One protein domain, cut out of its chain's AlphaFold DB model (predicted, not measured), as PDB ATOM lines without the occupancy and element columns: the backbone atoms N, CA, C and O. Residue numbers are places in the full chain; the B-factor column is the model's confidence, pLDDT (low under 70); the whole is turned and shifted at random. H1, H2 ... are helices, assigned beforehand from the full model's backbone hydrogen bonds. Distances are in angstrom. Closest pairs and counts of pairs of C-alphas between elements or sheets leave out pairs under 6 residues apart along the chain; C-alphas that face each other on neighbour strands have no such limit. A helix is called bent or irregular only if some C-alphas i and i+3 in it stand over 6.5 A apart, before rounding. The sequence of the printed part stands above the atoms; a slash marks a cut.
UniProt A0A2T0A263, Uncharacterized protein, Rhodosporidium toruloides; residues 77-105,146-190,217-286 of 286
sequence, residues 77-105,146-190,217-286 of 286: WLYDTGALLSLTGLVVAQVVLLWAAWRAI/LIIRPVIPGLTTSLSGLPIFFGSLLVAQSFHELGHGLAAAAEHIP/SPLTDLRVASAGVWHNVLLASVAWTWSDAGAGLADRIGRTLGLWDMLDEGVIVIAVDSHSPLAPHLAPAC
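AT A GLANCE: This is residues 77 to 105, 146 to 190 and 217 to 286 of the 286 residues of an uncharacterized protein of Rhodosporidium toruloides (UniProt A0A2T0A263). Two long helices, H1 and H2, make a loose V, with the start of H1 near the end of H2, and the bent helix H3 packs on both at this narrow end. Arm H3b leads away from the V to the short helix H4, and a long tail with no named element, residues 257 to 286, extends the model far beyond the helices. The printed part has 144 residues with four named helices, in the order H1, H2, H3, H4, and no named strand; the class is all helix. It is extended, with a radius of gyration of the C-alphas of 22.5 A, and spans 76 by 50 by 24 A, only just flat.

IN THESE COORDINATES: H1, residues 77 to 105, is the longest helix by residues and measures 41.9 A, from C-alpha 77 at (36.548, 31.457, -64.947) to C-alpha 105 at (45.713, 9.628, -30.392). H2, residues 159 to 186, measures 40.9 A and is irregular, C-alphas 160 and 163 being 7.1 A apart. H3, residues 218 to 242, was assigned as one helix by its hydrogen bonds but is bent, with C-alphas 225 and 228 7.1 A apart. Its arms are H3a, residues 218 to 225, 10.2 A, and H3b, residues 228 to 242, 21.1 A, at a steep tilt of 49 degrees. H4, residues 249 to 256, measures 10.5 A and ends at C-alpha 256, (16.879, 51.499, -42.417).

HOW THE PARTS SIT: H1 touches H3b with residues 79 to 86 alone, about perpendicular at 88 degrees; the closest C-alphas, of Gly 82 and Trp 230, are 5.1 A apart. H1 touches H3a at a steep tilt of 69.6 degrees, only just short of about perpendicular, closest at the C-alphas of Ala 83 and Arg 223, 5.5 A. H1 and H2 are close but not clearly touching, closest at the C-alphas of Tyr 79 and Ala 183, 7.5 A. H2 touches H3b with residues 172 to 180 alone, at a steep tilt of 55 degrees, opposite ways; the closest C-alphas, of His 176 and Gly 228, are 3.9 A apart. H2 touches H3a at a shallow tilt of 30 degrees, opposite ways, closest at the C-alphas of Ala 183 and Val 224, 5.3 A. The helix packing is mostly crossed. H3b and H4 only just touch, and only at the corner, with 3 pairs of C-alphas within 8 A, the closest those of Trp 242 and Leu 249, 4.9 A. H4 is apart from H1, H2 and H3a. Every O i to N i+4 pair is within hydrogen-bond range in H1, H3a, H3b and H4, and 22 of 24 are in H2.

THE WHOLE: The two C-alphas farthest apart, of Ser 217 and Pro 277, are 76.1 A apart. Residues 106 to 145 and 191 to 216 are not printed; the gaps are 9.9 A and 15.2 A between C-alphas. The link from H3 to H4 is short. Residues 273 to 278 stand free. Mean pLDDT of the printed part is 85.1; 17 residues are under 70, among them 262 to 269 and 283 to 286.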
ATOM      1  N   TRP A  77      35.657  30.926 -65.981       87.19
ATOM      2  CA  TRP A  77      36.548  31.457 -64.947       87.19
ATOM      3  C   TRP A  77      35.983  31.320 -63.524       87.19
ATOM      4  O   TRP A  77      36.739  31.079 -62.584       87.19
ATOM      5  N   LEU A  78      34.661  31.440 -63.359       90.19
ATOM      6  CA  LEU A  78      33.986  31.219 -62.079       90.19
ATOM      7  C   LEU A  78      34.193  29.780 -61.584       90.19
ATOM      8  O   LEU A  78      34.564  29.583 -60.430       90.19
ATOM      9  N   TYR A  79      33.993  28.792 -62.459       92.62
ATOM     10  CA  TYR A  79      34.179  27.381 -62.117       92.62
ATOM     11  C   TYR A  79      35.653  26.980 -62.013       92.62
ATOM     12  O   TYR A  79      35.988  26.177 -61.153       92.62
ATOM     13  N   ASP A  80      36.546  27.580 -62.804       92.56
ATOM     14  CA  ASP A  80      37.998  27.392 -62.677       92.56
ATOM     15  C   ASP A  80      38.509  27.859 -61.310       92.56
ATOM     16  O   ASP A  80      39.260  27.159 -60.631       92.56
ATOM     17  N   THR A  81      38.050  29.034 -60.876       92.88
ATOM     18  CA  THR A  81      38.380  29.579 -59.555       92.88
ATOM     19  C   THR A  81      37.794  28.700 -58.451       92.88
ATOM     20  O   THR A  81      38.483  28.384 -57.482       92.88
ATOM     21  N   GLY A  82      36.541  28.262 -58.619       93.50
ATOM     22  CA  GLY A  82      35.875  27.344 -57.697       93.50
ATOM     23  C   GLY A  82      36.602  26.004 -57.556       93.50
ATOM     24  O   GLY A  82      36.777  25.525 -56.435       93.50
ATOM     25  N   ALA A  83      37.095  25.438 -58.659       94.00
ATOM     26  CA  ALA A  83      37.874  24.205 -58.667       94.00
ATOM     27  C   ALA A  83      39.205  24.363 -57.923       94.00
ATOM     28  O   ALA A  83      39.527  23.546 -57.059       94.00
ATOM     29  N   LEU A  84      39.946  25.444 -58.187       94.94
ATOM     30  CA  LEU A  84      41.210  25.724 -57.502       94.94
ATOM     31  C   LEU A  84      41.013  25.928 -55.993       94.94
ATOM     32  O   LEU A  84      41.767  25.377 -55.187       94.94
ATOM     33  N   LEU A  85      39.991  26.698 -55.606       95.00
ATOM     34  CA  LEU A  85      39.671  26.938 -54.200       95.00
ATOM     35  C   LEU A  85      39.261  25.641 -53.497       95.00
ATOM     36  O   LEU A  85      39.728  25.378 -52.392       95.00
ATOM     37  N   SER A  86      38.436  24.817 -54.143       94.19
ATOM     38  CA  SER A  86      37.987  23.538 -53.585       94.19
ATOM     39  C   SER A  86      39.142  22.551 -53.428       94.19
ATOM     40  O   SER A  86      39.242  21.897 -52.395       94.19
ATOM     41  N   LEU A  87      40.056  22.485 -54.402       94.56
ATOM     42  CA  LEU A  87      41.250  21.642 -54.320       94.56
ATOM     43  C   LEU A  87      42.179  22.097 -53.189       94.56
ATOM     44  O   LEU A  87      42.647  21.282 -52.397       94.56
ATOM     45  N   THR A  88      42.402  23.406 -53.072       95.00
ATOM     46  CA  THR A  88      43.197  23.981 -51.978       95.00
ATOM     47  C   THR A  88      42.548  23.686 -50.626       95.00
ATOM     48  O   THR A  88      43.211  23.218 -49.703       95.00
ATOM     49  N   GLY A  89      41.233  23.897 -50.523       93.69
ATOM     50  CA  GLY A  89      40.449  23.597 -49.329       93.69
ATOM     51  C   GLY A  89      40.502  22.121 -48.944       93.69
ATOM     52  O   GLY A  89      40.651  21.818 -47.765       93.69
ATOM     53  N   LEU A  90      40.461  21.206 -49.918       94.50
ATOM     54  CA  LEU A  90      40.599  19.767 -49.693       94.50
ATOM     55  C   LEU A  90      41.964  19.416 -49.088       94.50
ATOM     56  O   LEU A  90      42.022  18.681 -48.105       94.50
ATOM     57  N   VAL A  91      43.054  19.966 -49.636       95.75
ATOM     58  CA  VAL A  91      44.411  19.743 -49.106       95.75
ATOM     59  C   VAL A  91      44.513  20.251 -47.667       95.75
ATOM     60  O   VAL A  91      44.975  19.523 -46.788       95.75
ATOM     61  N   VAL A  92      44.031  21.468 -47.403       95.19
ATOM     62  CA  VAL A  92      44.023  22.049 -46.052       95.19
ATOM     63  C   VAL A  92      43.185  21.199 -45.095       95.19
ATOM     64  O   VAL A  92      43.650  20.872 -44.005       95.19
ATOM     65  N   ALA A  93      41.981  20.796 -45.503       91.44
ATOM     66  CA  ALA A  93      41.104  19.957 -44.697       91.44
ATOM     67  C   ALA A  93      41.766  18.616 -44.358       91.44
ATOM     68  O   ALA A  93      41.732  18.199 -43.204       91.44
ATOM     69  N   GLN A  94      42.435  17.979 -45.322       94.31
ATOM     70  CA  GLN A  94      43.143  16.725 -45.085       94.31
ATOM     71  C   GLN A  94      44.285  16.892 -44.074       94.31
ATOM     72  O   GLN A  94      44.430  16.062 -43.178       94.31
ATOM     73  N   VAL A  95      45.061  17.977 -44.166       95.44
ATOM     74  CA  VAL A  95      46.123  18.291 -43.194       95.44
ATOM     75  C   VAL A  95      45.540  18.503 -41.795       95.44
ATOM     76  O   VAL A  95      46.036  17.921 -40.831       95.44
ATOM     77  N   VAL A  96      44.462  19.284 -41.675       92.94
ATOM     78  CA  VAL A  96      43.790  19.537 -40.391       92.94
ATOM     79  C   VAL A  96      43.219  18.251 -39.797       92.94
ATOM     80  O   VAL A  96      43.362  18.027 -38.599       92.94
ATOM     81  N   LEU A  97      42.610  17.384 -40.610       91.19
ATOM     82  CA  LEU A  97      42.059  16.105 -40.155       91.19
ATOM     83  C   LEU A  97      43.152  15.149 -39.672       91.19
ATOM     84  O   LEU A  97      42.985  14.521 -38.629       91.19
ATOM     85  N   LEU A  98      44.278  15.066 -40.385       93.44
ATOM     86  CA  LEU A  98      45.431  14.269 -39.957       93.44
ATOM     87  C   LEU A  98      46.011  14.797 -38.643       93.44
ATOM     88  O   LEU A  98      46.304  14.020 -37.737       93.44
ATOM     89  N   TRP A  99      46.117  16.119 -38.511       91.56
ATOM     90  CA  TRP A  99      46.580  16.750 -37.281       91.56
ATOM     91  C   TRP A  99      45.615  16.524 -36.109       91.56
ATOM     92  O   TRP A  99      46.044  16.187 -35.005       91.56
ATOM     93  N   ALA A 100      44.308  16.636 -36.347       87.50
ATOM     94  CA  ALA A 100      43.284  16.354 -35.349       87.50
ATOM     95  C   ALA A 100      43.287  14.882 -34.918       87.50
ATOM     96  O   ALA A 100      43.198  14.598 -33.723       87.50
ATOM     97  N   ALA A 101      43.445  13.952 -35.864       88.31
ATOM     98  CA  ALA A 101      43.574  12.528 -35.576       88.31
ATOM     99  C   ALA A 101      44.816  12.244 -34.722       88.31
ATOM    100  O   ALA A 101      44.729  11.522 -33.732       88.31
ATOM    101  N   TRP A 102      45.948  12.869 -35.053       88.94
ATOM    102  CA  TRP A 102      47.172  12.759 -34.265       88.94
ATOM    103  C   TRP A 102      46.977  13.245 -32.822       88.94
ATOM    104  O   TRP A 102      47.265  12.507 -31.882       88.94
ATOM    105  N   ARG A 103      46.400  14.439 -32.624       84.88
ATOM    106  CA  ARG A 103      46.091  14.962 -31.278       84.88
ATOM    107  C   ARG A 103      45.113  14.084 -30.505       84.88
ATOM    108  O   ARG A 103      45.262  13.922 -29.296       84.88
ATOM    109  N   ALA A 104      44.129  13.500 -31.184       82.56
ATOM    110  CA  ALA A 104      43.204  12.570 -30.555       82.56
ATOM    111  C   ALA A 104      43.937  11.317 -30.042       82.56
ATOM    112  O   ALA A 104      43.694  10.897 -28.911       82.56
ATOM    113  N   ILE A 105      44.880  10.765 -30.816       86.06
ATOM    114  CA  ILE A 105      45.713   9.628 -30.392       86.06
ATOM    115  C   ILE A 105      46.580  10.003 -29.185       86.06
ATOM    116  O   ILE A 105      46.600   9.253 -28.213       86.06
ATOM    117  N   LEU A 146      41.352  18.386 -28.092       66.00
ATOM    118  CA  LEU A 146      40.590  18.017 -29.287       66.00
ATOM    119  C   LEU A 146      40.288  19.253 -30.142       66.00
ATOM    120  O   LEU A 146      39.497  20.113 -29.765       66.00
ATOM    121  N   ILE A 147      40.887  19.299 -31.332       72.00
ATOM    122  CA  ILE A 147      40.687  20.367 -32.330       72.00
ATOM    123  C   ILE A 147      39.277  20.325 -32.934       72.00
ATOM    124  O   ILE A 147      38.723  21.356 -33.303       72.00
ATOM    125  N   ILE A 148      38.682  19.133 -33.022       70.50
ATOM    126  CA  ILE A 148      37.344  18.920 -33.578       70.50
ATOM    127  C   ILE A 148      36.436  18.418 -32.461       70.50
ATOM    128  O   ILE A 148      36.681  17.365 -31.873       70.50
ATOM    129  N   ARG A 149      35.363  19.165 -32.184       73.50
ATOM    130  CA  ARG A 149      34.311  18.743 -31.255       73.50
ATOM    131  C   ARG A 149      33.194  18.039 -32.028       73.50
ATOM    132  O   ARG A 149      32.568  18.682 -32.872       73.50
ATOM    133  N   PRO A 150      32.920  16.750 -31.763       69.50
ATOM    134  CA  PRO A 150      31.818  16.061 -32.414       69.50
ATOM    135  C   PRO A 150      30.485  16.662 -31.961       69.50
ATOM    136  O   PRO A 150      30.246  16.846 -30.769       69.50
ATOM    137  N   VAL A 151      29.614  16.951 -32.924       71.88
ATOM    138  CA  VAL A 151      28.239  17.388 -32.673       71.88
ATOM    139  C   VAL A 151      27.376  16.139 -32.521       71.88
ATOM    140  O   VAL A 151      27.069  15.465 -33.503       71.88
ATOM    141  N   ILE A 152      27.007  15.805 -31.286       75.00
ATOM    142  CA  ILE A 152      26.131  14.682 -30.956       75.00
ATOM    143  C   ILE A 152      24.795  15.238 -30.444       75.00
ATOM    144  O   ILE A 152      24.745  15.802 -29.342       75.00
ATOM    145  N   PRO A 153      23.699  15.075 -31.208       65.19
ATOM    146  CA  PRO A 153      22.365  15.465 -30.772       65.19
ATOM    147  C   PRO A 153      22.004  14.893 -29.399       65.19
ATOM    148  O   PRO A 153      22.168  13.701 -29.156       65.19
ATOM    149  N   GLY A 154      21.510  15.743 -28.500       67.81
ATOM    150  CA  GLY A 154      21.115  15.353 -27.146       67.81
ATOM    151  C   GLY A 154      22.259  15.270 -26.131       67.81
ATOM    152  O   GLY A 154      21.972  15.228 -24.939       67.81
ATOM    153  N   LEU A 155      23.525  15.305 -26.568       71.31
ATOM    154  CA  LEU A 155      24.687  15.415 -25.674       71.31
ATOM    155  C   LEU A 155      25.356  16.785 -25.779       71.31
ATOM    156  O   LEU A 155      25.496  17.482 -24.781       71.31
ATOM    157  N   THR A 156      25.755  17.190 -26.986       73.38
ATOM    158  CA  THR A 156      26.468  18.462 -27.213       73.38
ATOM    159  C   THR A 156      25.572  19.547 -27.799       73.38
ATOM    160  O   THR A 156      25.987  20.697 -27.917       73.38
ATOM    161  N   THR A 157      24.361  19.193 -28.229       71.50
ATOM    162  CA  THR A 157      23.428  20.121 -28.876       71.50
ATOM    163  C   THR A 157      22.002  19.795 -28.463       71.50
ATOM    164  O   THR A 157      21.615  18.626 -28.425       71.50
ATOM    165  N   SER A 158      21.221  20.832 -28.149       79.06
ATOM    166  CA  SER A 158      19.821  20.684 -27.745       79.06
ATOM    167  C   SER A 158      18.995  20.039 -28.858       79.06
ATOM    168  O   SER A 158      19.089  20.437 -30.020       79.06
ATOM    169  N   LEU A 159      18.145  19.071 -28.498       81.88
ATOM    170  CA  LEU A 159      17.244  18.400 -29.443       81.88
ATOM    171  C   LEU A 159      16.252  19.376 -30.094       81.88
ATOM    172  O   LEU A 159      15.839  19.162 -31.228       81.88
ATOM    173  N   SER A 160      15.924  20.479 -29.413       84.00
ATOM    174  CA  SER A 160      15.067  21.545 -29.950       84.00
ATOM    175  C   SER A 160      15.669  22.259 -31.168       84.00
ATOM    176  O   SER A 160      14.927  22.756 -32.010       84.00
ATOM    177  N   GLY A 161      16.999  22.260 -31.311       80.38
ATOM    178  CA  GLY A 161      17.696  22.847 -32.459       80.38
ATOM    179  C   GLY A 161      17.753  21.935 -33.689       80.38
ATOM    180  O   GLY A 161      18.158  22.384 -34.761       80.38
ATOM    181  N   LEU A 162      17.345  20.665 -33.570       83.44
ATOM    182  CA  LEU A 162      17.434  19.696 -34.666       83.44
ATOM    183  C   LEU A 162      16.636  20.081 -35.917       83.44
ATOM    184  O   LEU A 162      17.191  19.930 -37.004       83.44
ATOM    185  N   PRO A 163      15.390  20.587 -35.832       86.94
ATOM    186  CA  PRO A 163      14.648  20.985 -37.026       86.94
ATOM    187  C   PRO A 163      15.363  22.080 -37.823       86.94
ATOM    188  O   PRO A 163      15.429  22.001 -39.047       86.94
ATOM    189  N   ILE A 164      15.954  23.060 -37.133       87.31
ATOM    190  CA  ILE A 164      16.733  24.134 -37.764       87.31
ATOM    191  C   ILE A 164      18.001  23.557 -38.397       87.31
ATOM    192  O   ILE A 164      18.309  23.866 -39.547       87.31
ATOM    193  N   PHE A 165      18.707  22.673 -37.687       84.56
ATOM    194  CA  PHE A 165      19.895  22.005 -38.213       84.56
ATOM    195  C   PHE A 165      19.584  21.192 -39.479       84.56
ATOM    196  O   PHE A 165      20.221  21.399 -40.511       84.56
ATOM    197  N   PHE A 166      18.563  20.332 -39.452       85.81
ATOM    198  CA  PHE A 166      18.144  19.564 -40.627       85.81
ATOM    199  C   PHE A 166      17.656  20.461 -41.762       85.81
ATOM    200  O   PHE A 166      18.013  20.220 -42.913       85.81
ATOM    201  N   GLY A 167      16.903  21.520 -41.456       89.81
ATOM    202  CA  GLY A 167      16.496  22.518 -42.442       89.81
ATOM    203  C   GLY A 167      17.698  23.170 -43.126       89.81
ATOM    204  O   GLY A 167      17.753  23.238 -44.352       89.81
ATOM    205  N   SER A 168      18.705  23.574 -42.349       90.69
ATOM    206  CA  SER A 168      19.936  24.162 -42.884       90.69
ATOM    207  C   SER A 168      20.720  23.180 -43.760       90.69
ATOM    208  O   SER A 168      21.191  23.554 -44.834       90.69
ATOM    209  N   LEU A 169      20.787  21.905 -43.358       89.25
ATOM    210  CA  LEU A 169      21.464  20.856 -44.114       89.25
ATOM    211  C   LEU A 169      20.754  20.576 -45.442       89.25
ATOM    212  O   LEU A 169      21.415  20.467 -46.469       89.25
ATOM    213  N   LEU A 170      19.420  20.523 -45.435       90.81
ATOM    214  CA  LEU A 170      18.601  20.354 -46.637       90.81
ATOM    215  C   LEU A 170      18.827  21.484 -47.642       90.81
ATOM    216  O   LEU A 170      18.985  21.226 -48.837       90.81
ATOM    217  N   VAL A 171      18.869  22.732 -47.166       92.75
ATOM    218  CA  VAL A 171      19.159  23.895 -48.015       92.75
ATOM    219  C   VAL A 171      20.576  23.794 -48.575       92.75
ATOM    220  O   VAL A 171      20.753  23.887 -49.787       92.75
ATOM    221  N   ALA A 172      21.576  23.537 -47.728       94.50
ATOM    222  CA  ALA A 172      22.961  23.408 -48.168       94.50
ATOM    223  C   ALA A 172      23.137  22.282 -49.200       94.50
ATOM    224  O   ALA A 172      23.754  22.491 -50.238       94.50
ATOM    225  N   GLN A 173      22.542  21.110 -48.974       93.88
ATOM    226  CA  GLN A 173      22.588  19.999 -49.927       93.88
ATOM    227  C   GLN A 173      21.886  20.331 -51.242       93.88
ATOM    228  O   GLN A 173      22.411  20.025 -52.306       93.88
ATOM    229  N   SER A 174      20.734  21.003 -51.195       91.75
ATOM    230  CA  SER A 174      20.037  21.419 -52.416       91.75
ATOM    231  C   SER A 174      20.913  22.338 -53.276       91.75
ATOM    232  O   SER A 174      20.986  22.164 -54.490       91.75
ATOM    233  N   PHE A 175      21.614  23.293 -52.653       94.50
ATOM    234  CA  PHE A 175      22.547  24.189 -53.344       94.50
ATOM    235  C   PHE A 175      23.810  23.474 -53.841       94.50
ATOM    236  O   PHE A 175      24.289  23.789 -54.931       94.50
ATOM    237  N   HIS A 176      24.319  22.501 -53.084       95.44
ATOM    238  CA  HIS A 176      25.448  21.661 -53.477       95.44
ATOM    239  C   HIS A 176      25.150  20.903 -54.776       95.44
ATOM    240  O   HIS A 176      25.855  21.041 -55.775       95.44
ATOM    241  N   GLU A 177      24.044  20.167 -54.791       94.12
ATOM    242  CA  GLU A 177      23.625  19.360 -55.933       94.12
ATOM    243  C   GLU A 177      23.222  20.230 -57.131       94.12
ATOM    244  O   GLU A 177      23.582  19.944 -58.278       94.12
ATOM    245  N   LEU A 178      22.553  21.364 -56.880       92.69
ATOM    246  CA  LEU A 178      22.300  22.370 -57.913       92.69
ATOM    247  C   LEU A 178      23.610  22.867 -58.540       92.69
ATOM    248  O   LEU A 178      23.652  23.097 -59.749       92.69
ATOM    249  N   GLY A 179      24.676  23.002 -57.750       94.00
ATOM    250  CA  GLY A 179      26.000  23.374 -58.229       94.00
ATOM    251  C   GLY A 179      26.550  22.401 -59.267       94.00
ATOM    252  O   GLY A 179      26.969  22.840 -60.342       94.00
ATOM    253  N   HIS A 180      26.477  21.096 -58.991       94.06
ATOM    254  CA  HIS A 180      26.835  20.048 -59.953       94.06
ATOM    255  C   HIS A 180      25.996  20.140 -61.230       94.06
ATOM    256  O   HIS A 180      26.547  20.155 -62.332       94.06
ATOM    257  N   GLY A 181      24.675  20.296 -61.093       92.12
ATOM    258  CA  GLY A 181      23.778  20.431 -62.241       92.12
ATOM    259  C   GLY A 181      24.044  21.677 -63.091       92.12
ATOM    260  O   GLY A 181      23.983  21.611 -64.319       92.12
ATOM    261  N   LEU A 182      24.375  22.812 -62.470       92.25
ATOM    262  CA  LEU A 182      24.719  24.045 -63.181       92.25
ATOM    263  C   LEU A 182      26.066  23.939 -63.902       92.25
ATOM    264  O   LEU A 182      26.176  24.411 -65.033       92.25
ATOM    265  N   ALA A 183      27.061  23.299 -63.284       92.19
ATOM    266  CA  ALA A 183      28.348  23.045 -63.925       92.19
ATOM    267  C   ALA A 183      28.197  22.104 -65.129       92.19
ATOM    268  O   ALA A 183      28.681  22.420 -66.213       92.19
ATOM    269  N   ALA A 184      27.442  21.012 -64.977       91.25
ATOM    270  CA  ALA A 184      27.129  20.099 -66.074       91.25
ATOM    271  C   ALA A 184      26.404  20.824 -67.221       91.25
ATOM    272  O   ALA A 184      26.810  20.725 -68.378       91.25
ATOM    273  N   ALA A 185      25.392  21.641 -66.907       89.75
ATOM    274  CA  ALA A 185      24.672  22.427 -67.909       89.75
ATOM    275  C   ALA A 185      25.567  23.459 -68.624       89.75
ATOM    276  O   ALA A 185      25.381  23.703 -69.819       89.75
ATOM    277  N   ALA A 186      26.534  24.058 -67.918       88.62
ATOM    278  CA  ALA A 186      27.506  24.993 -68.489       88.62
ATOM    279  C   ALA A 186      28.473  24.316 -69.475       88.62
ATOM    280  O   ALA A 186      28.870  24.941 -70.461       88.62
ATOM    281  N   GLU A 187      28.803  23.049 -69.228       88.31
ATOM    282  CA  GLU A 187      29.674  22.202 -70.055       88.31
ATOM    283  C   GLU A 187      28.880  21.371 -71.084       88.31
ATOM    284  O   GLU A 187      29.445  20.551 -71.801       88.31
ATOM    285  N   HIS A 188      27.566  21.611 -71.203       88.00
ATOM    286  CA  HIS A 188      26.648  20.904 -72.105       88.00
ATOM    287  C   HIS A 188      26.537  19.387 -71.860       88.00
ATOM    288  O   HIS A 188      26.189  18.638 -72.771       88.00
ATOM    289  N   ILE A 189      26.764  18.951 -70.621       88.75
ATOM    290  CA  ILE A 189      26.643  17.556 -70.196       88.75
ATOM    291  C   ILE A 189      25.200  17.292 -69.730       88.75
ATOM    292  O   ILE A 189      24.673  18.058 -68.913       88.75
ATOM    293  N   PRO A 190      24.525  16.243 -70.236       87.12
ATOM    294  CA  PRO A 190      23.157  15.940 -69.846       87.12
ATOM    295  C   PRO A 190      23.078  15.367 -68.424       87.12
ATOM    296  O   PRO A 190      23.922  14.595 -67.968       87.12
ATOM    297  N   SER A 217      36.999  15.878 -70.640       89.19
ATOM    298  CA  SER A 217      38.308  16.402 -70.247       89.19
ATOM    299  C   SER A 217      38.487  16.364 -68.717       89.19
ATOM    300  O   SER A 217      37.548  16.714 -67.996       89.19
ATOM    301  N   PRO A 218      39.689  16.052 -68.192       89.06
ATOM    302  CA  PRO A 218      39.925  16.020 -66.744       89.06
ATOM    303  C   PRO A 218      39.615  17.345 -66.036       89.06
ATOM    304  O   PRO A 218      39.243  17.367 -64.867       89.06
ATOM    305  N   LEU A 219      39.754  18.471 -66.743       88.94
ATOM    306  CA  LEU A 219      39.406  19.788 -66.210       88.94
ATOM    307  C   LEU A 219      37.893  19.976 -66.099       88.94
ATOM    308  O   LEU A 219      37.422  20.555 -65.124       88.94
ATOM    309  N   THR A 220      37.132  19.488 -67.076       90.00
ATOM    310  CA  THR A 220      35.667  19.500 -67.031       90.00
ATOM    311  C   THR A 220      35.160  18.612 -65.899       90.00
ATOM    312  O   THR A 220      34.311  19.051 -65.126       90.00
ATOM    313  N   ASP A 221      35.730  17.415 -65.748       91.56
ATOM    314  CA  ASP A 221      35.402  16.510 -64.643       91.56
ATOM    315  C   ASP A 221      35.708  17.160 -63.284       91.56
ATOM    316  O   ASP A 221      34.832  17.261 -62.428       91.56
ATOM    317  N   LEU A 222      36.893  17.763 -63.126       91.88
ATOM    318  CA  LEU A 222      37.251  18.505 -61.915       91.88
ATOM    319  C   LEU A 222      36.292  19.673 -61.632       91.88
ATOM    320  O   LEU A 222      35.911  19.890 -60.478       91.88
ATOM    321  N   ARG A 223      35.891  20.443 -62.652       92.69
ATOM    322  CA  ARG A 223      34.926  21.547 -62.502       92.69
ATOM    323  C   ARG A 223      33.575  21.037 -62.027       92.69
ATOM    324  O   ARG A 223      33.012  21.626 -61.109       92.69
ATOM    325  N   VAL A 224      33.064  19.958 -62.619       92.88
ATOM    326  CA  VAL A 224      31.783  19.365 -62.219       92.88
ATOM    327  C   VAL A 224      31.896  18.779 -60.814       92.88
ATOM    328  O   VAL A 224      31.069  19.114 -59.974       92.88
ATOM    329  N   ALA A 225      32.943  18.010 -60.509       92.44
ATOM    330  CA  ALA A 225      33.165  17.393 -59.202       92.44
ATOM    331  C   ALA A 225      33.352  18.417 -58.065       92.44
ATOM    332  O   ALA A 225      32.908  18.196 -56.943       92.44
ATOM    333  N   SER A 226      33.972  19.566 -58.339       94.56
ATOM    334  CA  SER A 226      34.163  20.634 -57.343       94.56
ATOM    335  C   SER A 226      32.994  21.621 -57.256       94.56
ATOM    336  O   SER A 226      32.924  22.415 -56.311       94.56
ATOM    337  N   ALA A 227      32.051  21.582 -58.201       94.94
ATOM    338  CA  ALA A 227      30.994  22.583 -58.304       94.94
ATOM    339  C   ALA A 227      30.098  22.654 -57.064       94.94
ATOM    340  O   ALA A 227      29.723  23.759 -56.661       94.94
ATOM    341  N   GLY A 228      29.770  21.516 -56.449       94.50
ATOM    342  CA  GLY A 228      28.936  21.485 -55.251       94.50
ATOM    343  C   GLY A 228      29.600  22.154 -54.049       94.50
ATOM    344  O   GLY A 228      28.980  22.968 -53.360       94.50
ATOM    345  N   VAL A 229      30.895  21.898 -53.831       95.44
ATOM    346  CA  VAL A 229      31.675  22.568 -52.774       95.44
ATOM    347  C   VAL A 229      31.716  24.072 -53.023       95.44
ATOM    348  O   VAL A 229      31.437  24.857 -52.116       95.44
ATOM    349  N   TRP A 230      31.979  24.481 -54.265       95.81
ATOM    350  CA  TRP A 230      31.997  25.890 -54.646       95.81
ATOM    351  C   TRP A 230      30.658  26.597 -54.378       95.81
ATOM    352  O   TRP A 230      30.640  27.692 -53.814       95.81
ATOM    353  N   HIS A 231      29.526  25.967 -54.701       95.38
ATOM    354  CA  HIS A 231      28.204  26.545 -54.435       95.38
ATOM    355  C   HIS A 231      27.900  26.650 -52.940       95.38
ATOM    356  O   HIS A 231      27.300  27.637 -52.514       95.38
ATOM    357  N   ASN A 232      28.377  25.708 -52.126       95.69
ATOM    358  CA  ASN A 232      28.266  25.811 -50.673       95.69
ATOM    359  C   ASN A 232      29.128  26.939 -50.102       95.69
ATOM    360  O   ASN A 232      28.675  27.640 -49.202       95.69
ATOM    361  N   VAL A 233      30.330  27.167 -50.639       95.31
ATOM    362  CA  VAL A 233      31.158  28.323 -50.259       95.31
ATOM    363  C   VAL A 233      30.447  29.632 -50.608       95.31
ATOM    364  O   VAL A 233      30.423  30.551 -49.788       95.31
ATOM    365  N   LEU A 234      29.819  29.719 -51.785       95.00
ATOM    366  CA  LEU A 234      29.024  30.889 -52.168       95.00
ATOM    367  C   LEU A 234      27.820  31.087 -51.241       95.00
ATOM    368  O   LEU A 234      27.603  32.197 -50.762       95.00
ATOM    369  N   LEU A 235      27.073  30.020 -50.944       95.50
ATOM    370  CA  LEU A 235      25.941  30.065 -50.019       95.50
ATOM    371  C   LEU A 235      26.380  30.507 -48.618       95.50
ATOM    372  O   LEU A 235      25.753  31.385 -48.030       95.50
ATOM    373  N   ALA A 236      27.477  29.949 -48.105       94.25
ATOM    374  CA  ALA A 236      28.048  30.327 -46.818       94.25
ATOM    375  C   ALA A 236      28.500  31.793 -46.811       94.25
ATOM    376  O   ALA A 236      28.259  32.502 -45.839       94.25
ATOM    377  N   SER A 237      29.086  32.273 -47.910       93.94
ATOM    378  CA  SER A 237      29.478  33.679 -48.059       93.94
ATOM    379  C   SER A 237      28.257  34.601 -48.030       93.94
ATOM    380  O   SER A 237      28.268  35.609 -47.330       93.94
ATOM    381  N   VAL A 238      27.172  34.239 -48.726       93.75
ATOM    382  CA  VAL A 238      25.906  34.989 -48.691       93.75
ATOM    383  C   VAL A 238      25.320  34.993 -47.279       93.75
ATOM    384  O   VAL A 238      24.995  36.059 -46.756       93.75
ATOM    385  N   ALA A 239      25.246  33.833 -46.627       92.69
ATOM    386  CA  ALA A 239      24.761  33.722 -45.255       92.69
ATOM    387  C   ALA A 239      25.601  34.564 -44.280       92.69
ATOM    388  O   ALA A 239      25.047  35.265 -43.436       92.69
ATOM    389  N   TRP A 240      26.925  34.569 -44.442       93.44
ATOM    390  CA  TRP A 240      27.833  35.394 -43.650       93.44
ATOM    391  C   TRP A 240      27.596  36.891 -43.878       93.44
ATOM    392  O   TRP A 240      27.539  37.652 -42.919       93.44
ATOM    393  N   THR A 241      27.378  37.336 -45.122       93.06
ATOM    394  CA  THR A 241      27.040  38.750 -45.373       93.06
ATOM    395  C   THR A 241      25.707  39.163 -44.747       93.06
ATOM    396  O   THR A 241      25.545  40.311 -44.336       93.06
ATOM    397  N   TRP A 242      24.759  38.232 -44.654       91.44
ATOM    398  CA  TRP A 242      23.457  38.478 -44.047       91.44
ATOM    399  C   TRP A 242      23.529  38.520 -42.517       91.44
ATOM    400  O   TRP A 242      22.861  39.344 -41.901       91.44
ATOM    401  N   SER A 243      24.353  37.653 -41.926       89.19
ATOM    402  CA  SER A 243      24.521  37.490 -40.481       89.19
ATOM    403  C   SER A 243      25.161  38.703 -39.804       89.19
ATOM    404  O   SER A 243      26.077  39.328 -40.346       89.19
ATOM    405  N   ASP A 244      24.742  38.958 -38.563       83.12
ATOM    406  CA  ASP A 244      25.303  39.986 -37.678       83.12
ATOM    407  C   ASP A 244      26.784  39.747 -37.356       83.12
ATOM    408  O   ASP A 244      27.551  40.694 -37.221       83.12
ATOM    409  N   ALA A 245      27.219  38.482 -37.313       82.88
ATOM    410  CA  ALA A 245      28.623  38.117 -37.107       82.88
ATOM    411  C   ALA A 245      29.511  38.373 -38.341       82.88
ATOM    412  O   ALA A 245      30.733  38.222 -38.267       82.88
ATOM    413  N   GLY A 246      28.912  38.697 -39.489       87.00
ATOM    414  CA  GLY A 246      29.623  39.008 -40.721       87.00
ATOM    415  C   GLY A 246      29.441  40.456 -41.142       87.00
ATOM    416  O   GLY A 246      29.954  41.366 -40.497       87.00
ATOM    417  N   ALA A 247      28.751  40.687 -42.262       84.94
ATOM    418  CA  ALA A 247      28.555  42.051 -42.765       84.94
ATOM    419  C   ALA A 247      27.342  42.769 -42.138       84.94
ATOM    420  O   ALA A 247      27.189  43.981 -42.338       84.94
ATOM    421  N   GLY A 248      26.494  42.047 -41.390       86.25
ATOM    422  CA  GLY A 248      25.320  42.590 -40.704       86.25
ATOM    423  C   GLY A 248      24.311  43.227 -41.655       86.25
ATOM    424  O   GLY A 248      23.693  44.238 -41.321       86.25
ATOM    425  N   LEU A 249      24.185  42.716 -42.887       87.75
ATOM    426  CA  LEU A 249      23.311  43.330 -43.889       87.75
ATOM    427  C   LEU A 249      21.839  43.284 -43.459       87.75
ATOM    428  O   LEU A 249      21.120  44.254 -43.697       87.75
ATOM    429  N   ALA A 250      21.407  42.199 -42.809       86.81
ATOM    430  CA  ALA A 250      20.047  42.064 -42.294       86.81
ATOM    431  C   ALA A 250      19.714  43.174 -41.298       86.81
ATOM    432  O   ALA A 250      18.708  43.863 -41.441       86.81
ATOM    433  N   ASP A 251      20.609  43.384 -40.341       84.94
ATOM    434  CA  ASP A 251      20.508  44.416 -39.322       84.94
ATOM    435  C   ASP A 251      20.531  45.831 -39.932       84.94
ATOM    436  O   ASP A 251      19.655  46.651 -39.659       84.94
ATOM    437  N   ARG A 252      21.446  46.106 -40.873       85.56
ATOM    438  CA  ARG A 252      21.464  47.383 -41.613       85.56
ATOM    439  C   ARG A 252      20.150  47.650 -42.343       85.56
ATOM    440  O   ARG A 252      19.607  48.741 -42.206       85.56
ATOM    441  N   ILE A 253      19.644  46.677 -43.101       87.31
ATOM    442  CA  ILE A 253      18.397  46.830 -43.859       87.31
ATOM    443  C   ILE A 253      17.217  47.004 -42.900       87.31
ATOM    444  O   ILE A 253      16.423  47.928 -43.077       87.31
ATOM    445  N   GLY A 254      17.127  46.169 -41.867       85.75
ATOM    446  CA  GLY A 254      16.045  46.216 -40.890       85.75
ATOM    447  C   GLY A 254      15.964  47.547 -40.153       85.75
ATOM    448  O   GLY A 254      14.879  48.121 -40.094       85.75
ATOM    449  N   ARG A 255      17.106  48.111 -39.735       84.06
ATOM    450  CA  ARG A 255      17.159  49.466 -39.168       84.06
ATOM    451  C   ARG A 255      16.739  50.536 -40.167       84.06
ATOM    452  O   ARG A 255      15.940  51.403 -39.839       84.06
ATOM    453  N   THR A 256      17.239  50.484 -41.406       88.19
ATOM    454  CA  THR A 256      16.879  51.499 -42.417       88.19
ATOM    455  C   THR A 256      15.397  51.488 -42.776       88.19
ATOM    456  O   THR A 256      14.848  52.527 -43.132       88.19
ATOM    457  N   LEU A 257      14.749  50.326 -42.681       89.50
ATOM    458  CA  LEU A 257      13.323  50.157 -42.947       89.50
ATOM    459  C   LEU A 257      12.453  50.321 -41.689       89.50
ATOM    460  O   LEU A 257      11.234  50.233 -41.803       89.50
ATOM    461  N   GLY A 258      13.051  50.543 -40.511       84.50
ATOM    462  CA  GLY A 258      12.336  50.629 -39.235       84.50
ATOM    463  C   GLY A 258      11.632  49.328 -38.831       84.50
ATOM    464  O   GLY A 258      10.615  49.370 -38.147       84.50
ATOM    465  N   LEU A 259      12.124  48.174 -39.299       85.31
ATOM    466  CA  LEU A 259      11.544  46.859 -38.998       85.31
ATOM    467  C   LEU A 259      11.915  46.367 -37.596       85.31
ATOM    468  O   LEU A 259      11.136  45.644 -36.979       85.31
ATOM    469  N   TRP A 260      13.100  46.738 -37.111       79.75
ATOM    470  CA  TRP A 260      13.576  46.439 -35.764       79.75
ATOM    471  C   TRP A 260      14.666  47.427 -35.344       79.75
ATOM    472  O   TRP A 260      15.467  47.863 -36.173       79.75
ATOM    473  N   ASP A 261      14.709  47.715 -34.045       75.75
ATOM    474  CA  ASP A 261      15.792  48.441 -33.387       75.75
ATOM    475  C   ASP A 261      16.569  47.474 -32.488       75.75
ATOM    476  O   ASP A 261      15.984  46.641 -31.791       75.75
ATOM    477  N   MET A 262      17.897  47.579 -32.511       65.06
ATOM    478  CA  MET A 262      18.759  46.861 -31.573       65.06
ATOM    479  C   MET A 262      18.642  47.541 -30.204       65.06
ATOM    480  O   MET A 262      18.915  48.733 -30.077       65.06
ATOM    481  N   LEU A 263      18.252  46.796 -29.166       66.81
ATOM    482  CA  LEU A 263      18.492  47.237 -27.794       66.81
ATOM    483  C   LEU A 263      19.949  46.913 -27.454       66.81
ATOM    484  O   LEU A 263      20.248  45.800 -27.024       66.81
ATOM    485  N   ASP A 264      20.841  47.886 -27.643       60.88
ATOM    486  CA  ASP A 264      22.284  47.748 -27.381       60.88
ATOM    487  C   ASP A 264      22.601  47.337 -25.922       60.88
ATOM    488  O   ASP A 264      23.645  46.747 -25.657       60.88
ATOM    489  N   GLU A 265      21.674  47.571 -24.983       57.62
ATOM    490  CA  GLU A 265      21.767  47.172 -23.568       57.62
ATOM    491  C   GLU A 265      20.477  46.501 -23.052       57.62
ATOM    492  O   GLU A 265      19.971  46.783 -21.962       57.62
ATOM    493  N   GLY A 266      19.887  45.610 -23.848       55.75
ATOM    494  CA  GLY A 266      18.703  44.858 -23.431       55.75
ATOM    495  C   GLY A 266      19.038  43.737 -22.443       55.75
ATOM    496  O   GLY A 266      19.387  42.632 -22.855       55.75
ATOM    497  N   VAL A 267      18.878  43.964 -21.137       61.50
ATOM    498  CA  VAL A 267      18.832  42.857 -20.164       61.50
ATOM    499  C   VAL A 267      17.468  42.182 -20.279       61.50
ATOM    500  O   VAL A 267      16.456  42.711 -19.820       61.50
ATOM    501  N   ILE A 268      17.429  41.004 -20.903       65.88
ATOM    502  CA  ILE A 268      16.212  40.194 -20.967       65.88
ATOM    503  C   ILE A 268      16.057  39.446 -19.645       65.88
ATOM    504  O   ILE A 268      16.901  38.640 -19.251       65.88
ATOM    505  N   VAL A 269      14.949  39.708 -18.959       66.19
ATOM    506  CA  VAL A 269      14.577  38.985 -17.747       66.19
ATOM    507  C   VAL A 269      14.071  37.601 -18.153       66.19
ATOM    508  O   VAL A 269      12.927  37.437 -18.565       66.19
ATOM    509  N   ILE A 270      14.949  36.605 -18.063       71.31
ATOM    510  CA  ILE A 270      14.654  35.191 -18.362       71.31
ATOM    511  C   ILE A 270      13.886  34.492 -17.232       71.31
ATOM    512  O   ILE A 270      13.132  33.556 -17.481       71.31
ATOM    513  N   ALA A 271      14.061  34.942 -15.988       69.62
ATOM    514  CA  ALA A 271      13.294  34.494 -14.832       69.62
ATOM    515  C   ALA A 271      13.424  35.515 -13.696       69.62
ATOM    516  O   ALA A 271      14.489  36.103 -13.503       69.62
ATOM    517  N   VAL A 272      12.355  35.690 -12.920       77.25
ATOM    518  CA  VAL A 272      12.379  36.430 -11.654       77.25
ATOM    519  C   VAL A 272      12.039  35.449 -10.546       77.25
ATOM    520  O   VAL A 272      11.081  34.689 -10.672       77.25
ATOM    521  N   ASP A 273      12.830  35.446  -9.474       78.62
ATOM    522  CA  ASP A 273      12.519  34.660  -8.279       78.62
ATOM    523  C   ASP A 273      11.134  35.065  -7.746       78.62
ATOM    524  O   ASP A 273      10.850  36.254  -7.583       78.62
ATOM    525  N   SER A 274      10.283  34.081  -7.455       77.62
ATOM    526  CA  SER A 274       8.923  34.287  -6.951       77.62
ATOM    527  C   SER A 274       8.868  35.016  -5.606       77.62
ATOM    528  O   SER A 274       7.832  35.586  -5.269       77.62
ATOM    529  N   HIS A 275       9.961  35.013  -4.838       81.94
ATOM    530  CA  HIS A 275      10.080  35.752  -3.579       81.94
ATOM    531  C   HIS A 275      10.747  37.127  -3.734       81.94
ATOM    532  O   HIS A 275      10.915  37.843  -2.746       81.94
ATOM    533  N   SER A 276      11.127  37.518  -4.952       81.00
ATOM    534  CA  SER A 276      11.728  38.824  -5.203       81.00
ATOM    535  C   SER A 276      10.686  39.945  -5.084       81.00
ATOM    536  O   SER A 276       9.618  39.850  -5.689       81.00
ATOM    537  N   PRO A 277      11.002  41.071  -4.419       80.25
ATOM    538  CA  PRO A 277      10.166  42.277  -4.435       80.25
ATOM    539  C   PRO A 277       9.931  42.843  -5.844       80.25
ATOM    540  O   PRO A 277       9.017  43.636  -6.048       80.25
ATOM    541  N   LEU A 278      10.761  42.448  -6.817       75.75
ATOM    542  CA  LEU A 278      10.658  42.856  -8.219       75.75
ATOM    543  C   LEU A 278       9.761  41.927  -9.055       75.75
ATOM    544  O   LEU A 278       9.425  42.279 -10.184       75.75
ATOM    545  N   ALA A 279       9.336  40.779  -8.510       77.75
ATOM    546  CA  ALA A 279       8.474  39.809  -9.188       77.75
ATOM    547  C   ALA A 279       7.157  40.387  -9.749       77.75
ATOM    548  O   ALA A 279       6.805  40.028 -10.870       77.75
ATOM    549  N   PRO A 280       6.432  41.300  -9.066       79.62
ATOM    550  CA  PRO A 280       5.222  41.892  -9.640       79.62
ATOM    551  C   PRO A 280       5.502  42.984 -10.686       79.62
ATOM    552  O   PRO A 280       4.573  43.422 -11.363       79.62
ATOM    553  N   HIS A 281       6.749  43.450 -10.818       78.38
ATOM    554  CA  HIS A 281       7.116  44.589 -11.667       78.38
ATOM    555  C   HIS A 281       7.868  44.198 -12.942       78.38
ATOM    556  O   HIS A 281       7.967  45.008 -13.861       78.38
ATOM    557  N   LEU A 282       8.389  42.973 -13.014       75.25
ATOM    558  CA  LEU A 282       9.130  42.462 -14.161       75.25
ATOM    559  C   LEU A 282       8.441  41.202 -14.681       75.25
ATOM    560  O   LEU A 282       8.474  40.156 -14.036       75.25
ATOM    561  N   ALA A 283       7.824  41.298 -15.857       69.25
ATOM    562  CA  ALA A 283       7.341  40.124 -16.567       69.25
ATOM    563  C   ALA A 283       8.528  39.461 -17.289       69.25
ATOM    564  O   ALA A 283       9.237  40.160 -18.021       69.25
ATOM    565  N   PRO A 284       8.774  38.151 -17.104       67.88
ATOM    566  CA  PRO A 284       9.765  37.456 -17.909       67.88
ATOM    567  C   PRO A 284       9.345  37.499 -19.382       67.88
ATOM    568  O   PRO A 284       8.163  37.354 -19.700       67.88
ATOM    569  N   ALA A 285      10.306  37.733 -20.274       59.25
ATOM    570  CA  ALA A 285      10.038  37.687 -21.707       59.25
ATOM    571  C   ALA A 285       9.795  36.226 -22.123       59.25
ATOM    572  O   ALA A 285      10.581  35.350 -21.754       59.25
ATOM    573  N   CYS A 286       8.695  35.971 -22.839       47.78
ATOM    574  CA  CYS A 286       8.390  34.666 -23.432       47.78
ATOM    575  C   CYS A 286       9.361  34.312 -24.563       47.78
ATOM    576  O   CYS A 286       9.703  35.228 -25.345       47.78
TER     577      CYS A 286